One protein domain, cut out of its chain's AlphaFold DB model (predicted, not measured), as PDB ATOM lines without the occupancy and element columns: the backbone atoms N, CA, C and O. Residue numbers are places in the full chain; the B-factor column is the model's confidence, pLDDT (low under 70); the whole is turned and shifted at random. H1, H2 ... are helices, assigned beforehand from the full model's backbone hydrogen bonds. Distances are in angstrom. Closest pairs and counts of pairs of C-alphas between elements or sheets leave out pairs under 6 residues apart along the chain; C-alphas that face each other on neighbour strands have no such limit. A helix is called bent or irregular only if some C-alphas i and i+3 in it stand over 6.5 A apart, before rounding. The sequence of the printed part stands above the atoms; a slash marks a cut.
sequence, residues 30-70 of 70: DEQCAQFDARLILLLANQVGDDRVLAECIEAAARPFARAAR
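Overview. This is residues 30 to 70 of the 70 residues of the protein "DUF2783 domain-containing protein" of Betaproteobacteria bacterium (UniProt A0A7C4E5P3). Two helices make an open, flat V: H1 runs to the corner, a tight link turns the chain there, and H2 runs away from it as the second arm. The arms come near each other only beside the corner, while residues 30 to 43 of H1 and residues 55 to 70, of which 55 to 66 belong to H2, stick out free. The printed part has 41 residues with two named helices, H1 then H2, and no named strand; the class is all helix. The whole is loose, with a radius of gyration of the C-alphas of 12.5 A, and the C-alphas span 34 by 30 by 8 A.

Along the chain. H1, residues 30 to 48, begins at C-alpha 30 at (117.591, 152.230, 168.099) and is 26.7 A long from first to last C-alpha. H2, residues 51 to 66, begins at C-alpha 51 at (123.224, 172.329, 148.558) and ends at C-alpha 66 at (129.948, 171.902, 169.076), with a length of 21.6 A. H2 is irregular: C-alphas 61 and 64 are 7.1 A apart, against about 5 A in a regular helix, and its line is a rough one.

Arrangement. H1 and H2 are close but not clearly touching, with 2 pairs of C-alphas within 8 A. Their closest C-alphas, those of Ala 45 and Leu 54, are 6.9 A apart. The helices run opposite ways at a tilt of 37 degrees, only just steep. Their centres are 15.6 A apart. In H1 every O i to N i+4 pair is within hydrogen-bond range; in H2, 10 of 12 are.

Size, cuts and confidence. The two C-alphas farthest apart are those of Gln 47 and Arg 70, at 35.1 A. The printed part has no cut, and the link from H1 to H2, 2 residues, is tight. The chain ends at residue 70. The mean pLDDT of the printed part is 90.1, and residues 67 to 70 are under 70.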
ATOM      1  N   ASP A  30     116.773 151.012 168.232       96.50
ATOM      2  CA  ASP A  30     117.591 152.230 168.099       96.50
ATOM      3  C   ASP A  30     118.398 152.270 166.785       96.50
ATOM      4  O   ASP A  30     118.467 153.298 166.112       96.50
ATOM      5  N   GLU A  31     118.956 151.127 166.373       97.94
ATOM      6  CA  GLU A  31     119.682 150.981 165.104       97.94
ATOM      7  C   GLU A  31     118.757 151.213 163.894       97.94
ATOM      8  O   GLU A  31     119.128 151.870 162.922       97.94
ATOM      9  N   GLN A  32     117.530 150.690 163.949       97.88
ATOM     10  CA  GLN A  32     116.536 150.862 162.889       97.88
ATOM     11  C   GLN A  32     116.005 152.298 162.835       97.88
ATOM     12  O   GLN A  32     115.816 152.819 161.737       97.88
ATOM     13  N   CYS A  33     115.825 152.952 163.985       97.75
ATOM     14  CA  CYS A  33     115.491 154.372 164.085       97.75
ATOM     15  C   CYS A  33     116.555 155.229 163.384       97.75
ATOM     16  O   CYS A  33     116.230 156.027 162.510       97.75
ATOM     17  N   ALA A  34     117.840 154.985 163.662       97.06
ATOM     18  CA  ALA A  34     118.932 155.710 163.013       97.06
ATOM     19  C   ALA A  34     118.953 155.513 161.482       97.06
ATOM     20  O   ALA A  34     119.184 156.460 160.727       97.06
ATOM     21  N   GLN A  35     118.679 154.294 161.001       97.94
ATOM     22  CA  GLN A  35     118.566 154.012 159.564       97.94
ATOM     23  C   GLN A  35     117.350 154.699 158.928       97.94
ATOM     24  O   GLN A  35     117.447 155.216 157.808       97.94
ATOM     25  N   PHE A  36     116.212 154.712 159.628       98.00
ATOM     26  CA  PHE A  36     115.006 155.420 159.212       98.00
ATOM     27  C   PHE A  36     115.277 156.923 159.072       98.00
ATOM     28  O   PHE A  36     115.026 157.484 158.002       98.00
ATOM     29  N   ASP A  37     115.871 157.544 160.091       96.75
ATOM     30  CA  ASP A  37     116.191 158.971 160.104       96.75
ATOM     31  C   ASP A  37     117.168 159.346 158.988       96.75
ATOM     32  O   ASP A  37     116.935 160.307 158.253       96.75
ATOM     33  N   ALA A  38     118.226 158.555 158.780       96.81
ATOM     34  CA  ALA A  38     119.175 158.784 157.690       96.81
ATOM     35  C   ALA A  38     118.482 158.759 156.316       96.81
ATOM     36  O   ALA A  38     118.725 159.622 155.466       96.81
ATOM     37  N   ARG A  39     117.575 157.799 156.094       97.69
ATOM     38  CA  ARG A  39     116.793 157.718 154.854       97.69
ATOM     39  C   ARG A  39     115.837 158.900 154.709       97.69
ATOM     40  O   ARG A  39     115.716 159.443 153.610       97.69
ATOM     41  N   LEU A  40     115.166 159.299 155.785       97.12
ATOM     42  CA  LEU A  40     114.263 160.446 155.790       97.12
ATOM     43  C   LEU A  40     115.014 161.743 155.456       97.12
ATOM     44  O   LEU A  40     114.556 162.500 154.601       97.12
ATOM     45  N   ILE A  41     116.190 161.965 156.050       95.75
ATOM     46  CA  ILE A  41     117.052 163.121 155.763       95.75
ATOM     47  C   ILE A  41     117.390 163.194 154.270       95.75
ATOM     48  O   ILE A  41     117.252 164.260 153.674       95.75
ATOM     49  N   LEU A  42     117.768 162.077 153.637       95.94
ATOM     50  CA  LEU A  42     118.069 162.045 152.199       95.94
ATOM     51  C   LEU A  42     116.844 162.371 151.331       95.94
ATOM     52  O   LEU A  42     116.953 163.098 150.343       95.94
ATOM     53  N   LEU A  43     115.666 161.864 151.698       96.94
ATOM     54  CA  LEU A  43     114.426 162.172 150.984       96.94
ATOM     55  C   LEU A  43     114.062 163.656 151.100       96.94
ATOM     56  O   LEU A  43     113.702 164.267 150.094       96.94
ATOM     57  N   LEU A  44     114.190 164.242 152.292       94.38
ATOM     58  CA  LEU A  44     113.961 165.670 152.517       94.38
ATOM     59  C   LEU A  44     115.000 166.526 151.788       94.38
ATOM     60  O   LEU A  44     114.633 167.533 151.189       94.38
ATOM     61  N   ALA A  45     116.265 166.101 151.758       94.50
ATOM     62  CA  ALA A  45     117.314 166.783 151.008       94.50
ATOM     63  C   ALA A  45     116.979 166.866 149.510       94.50
ATOM     64  O   ALA A  45     117.112 167.934 148.911       94.50
ATOM     65  N   ASN A  46     116.435 165.787 148.937       94.88
ATOM     66  CA  ASN A  46     115.941 165.787 147.559       94.88
ATOM     67  C   ASN A  46     114.779 166.771 147.339       94.88
ATOM     68  O   ASN A  46     114.682 167.346 146.260       94.88
ATOM     69  N   GLN A  47     113.901 166.974 148.331       93.25
ATOM     70  CA  GLN A  47     112.820 167.966 148.228       93.25
ATOM     71  C   GLN A  47     113.336 169.410 148.330       93.25
ATOM     72  O   GLN A  47     112.752 170.307 147.729       93.25
ATOM     73  N   VAL A  48     114.412 169.643 149.092       92.62
ATOM     74  CA  VAL A  48     115.033 170.969 149.241       92.62
ATOM     75  C   VAL A  48     115.787 171.372 147.973       92.62
ATOM     76  O   VAL A  48     115.621 172.496 147.505       92.62
ATOM     77  N   GLY A  49     116.609 170.476 147.415       92.62
ATOM     78  CA  GLY A  49     117.287 170.669 146.125       92.62
ATOM     79  C   GLY A  49     118.328 171.801 146.065       92.62
ATOM     80  O   GLY A  49     118.728 172.187 144.967       92.62
ATOM     81  N   ASP A  50     118.761 172.347 147.207       94.81
ATOM     82  CA  ASP A  50     119.758 173.425 147.297       94.81
ATOM     83  C   ASP A  50     120.865 173.064 148.299       94.81
ATOM     84  O   ASP A  50     120.672 173.122 149.517       94.81
ATOM     85  N   ASP A  51     122.049 172.734 147.777       92.31
ATOM     86  CA  ASP A  51     123.224 172.329 148.558       92.31
ATOM     87  C   ASP A  51     123.639 173.363 149.614       92.31
ATOM     88  O   ASP A  51     124.152 172.997 150.672       92.31
ATOM     89  N   ARG A  52     123.411 174.662 149.366       92.81
ATOM     90  CA  ARG A  52     123.780 175.715 150.325       92.81
ATOM     91  C   ARG A  52     122.853 175.694 151.528       92.81
ATOM     92  O   ARG A  52     123.324 175.764 152.658       92.81
ATOM     93  N   VAL A  53     121.551 175.546 151.284       92.88
ATOM     94  CA  VAL A  53     120.556 175.393 152.354       92.88
ATOM     95  C   VAL A  53     120.855 174.136 153.166       92.88
ATOM     96  O   VAL A  53     120.811 174.177 154.392       92.88
ATOM     97  N   LEU A  54     121.214 173.032 152.502       94.00
ATOM     98  CA  LEU A  54     121.568 171.783 153.176       94.00
ATOM     99  C   LEU A  54     122.825 171.923 154.047       94.00
ATOM    100  O   LEU A  54     122.827 171.449 155.184       94.00
ATOM    101  N   ALA A  55     123.861 172.614 153.565       94.00
ATOM    102  CA  ALA A  55     125.055 172.904 154.357       94.00
ATOM    103  C   ALA A  55     124.728 173.759 155.595       94.00
ATOM    104  O   ALA A  55     125.129 173.413 156.708       94.00
ATOM    105  N   GLU A  56     123.929 174.821 155.431       94.25
ATOM    106  CA  GLU A  56     123.478 175.663 156.548       94.25
ATOM    107  C   GLU A  56     122.651 174.862 157.577       94.25
ATOM    108  O   GLU A  56     122.821 175.053 158.784       94.25
ATOM    109  N   CYS A  57     121.792 173.934 157.132       93.56
ATOM    110  CA  CYS A  57     121.049 173.025 158.014       93.56
ATOM    111  C   CYS A  57     121.987 172.162 158.871       93.56
ATOM    112  O   CYS A  57     121.768 172.040 160.078       93.56
ATOM    113  N   ILE A  58     123.027 171.576 158.268       93.69
ATOM    114  CA  ILE A  58     124.000 170.725 158.974       93.69
ATOM    115  C   ILE A  58     124.749 171.539 160.033       93.69
ATOM    116  O   ILE A  58     124.841 171.120 161.188       93.69
ATOM    117  N   GLU A  59     125.237 172.728 159.674       93.69
ATOM    118  CA  GLU A  59     125.918 173.619 160.621       93.69
ATOM    119  C   GLU A  59     125.002 174.042 161.779       93.69
ATOM    120  O   GLU A  59     125.421 174.070 162.942       93.69
ATOM    121  N   ALA A  60     123.737 174.354 161.483       91.62
ATOM    122  CA  ALA A  60     122.751 174.704 162.496       91.62
ATOM    123  C   ALA A  60     122.461 173.534 163.450       91.62
ATOM    124  O   ALA A  60     122.444 173.744 164.664       91.62
ATOM    125  N   ALA A  61     122.294 172.316 162.924       91.69
ATOM    126  CA  ALA A  61     122.059 171.107 163.714       91.69
ATOM    127  C   ALA A  61     123.264 170.733 164.594       91.69
ATOM    128  O   ALA A  61     123.084 170.281 165.722       91.69
ATOM    129  N   ALA A  62     124.495 170.968 164.126       91.94
ATOM    130  CA  ALA A  62     125.716 170.678 164.881       91.94
ATOM    131  C   ALA A  62     125.984 171.670 166.033       91.94
ATOM    132  O   ALA A  62     126.677 171.338 167.000       91.94
ATOM    133  N   ARG A  63     125.444 172.896 165.958       91.25
ATOM    134  CA  ARG A  63     125.748 174.001 166.887       91.25
ATOM    135  C   ARG A  63     125.576 173.665 168.381       91.25
ATOM    136  O   ARG A  63     126.457 174.061 169.150       91.25
ATOM    137  N   PRO A  64     124.513 172.971 168.833       89.38
ATOM    138  CA  PRO A  64     124.358 172.617 170.247       89.38
ATOM    139  C   PRO A  64     125.446 171.659 170.750       89.38
ATOM    140  O   PRO A  64     125.860 171.750 171.902       89.38
ATOM    141  N   PHE A  65     125.955 170.787 169.878       88.00
ATOM    142  CA  PHE A  65     126.946 169.763 170.213       88.00
ATOM    143  C   PHE A  65     128.388 170.279 170.102       88.00
ATOM    144  O   PHE A  65     129.271 169.826 170.825       88.00
ATOM    145  N   ALA A  66     128.628 171.297 169.269       73.00
ATOM    146  CA  ALA A  66     129.948 171.902 169.076       73.00
ATOM    147  C   ALA A  66     130.519 172.589 170.336       73.00
ATOM    148  O   ALA A  66     131.733 172.748 170.454       73.00
ATOM    149  N   ARG A  67     129.668 172.999 171.291       59.91
ATOM    150  CA  ARG A  67     130.108 173.565 172.584       59.91
ATOM    151  C   ARG A  67     130.499 172.503 173.613       59.91
ATOM    152  O   ARG A  67     131.254 172.833 174.513       59.91
ATOM    153  N   ALA A  68     130.013 171.268 173.483       55.88
ATOM    154  CA  ALA A  68     130.287 170.190 174.436       55.88
ATOM    155  C   ALA A  68     131.689 169.568 174.270       55.88
ATOM    156  O   ALA A  68     132.137 168.829 175.139       55.88
ATOM    157  N   ALA A  69     132.381 169.870 173.168       53.50
ATOM    158  CA  ALA A  69     133.728 169.385 172.862       53.50
ATOM    159  C   ALA A  69     134.859 170.365 173.260       53.50
ATOM    160  O   ALA A  69     135.997 170.174 172.832       53.50
ATOM    161  N   ARG A  70     134.558 171.427 174.025       48.72
ATOM    162  CA  ARG A  70     135.535 172.397 174.552       48.72
ATOM    163  C   ARG A  70     135.581 172.389 176.070       48.72
ATOM    164  O   ARG A  70     134.501 172.239 176.678       48.72
TER     165      ARG A  70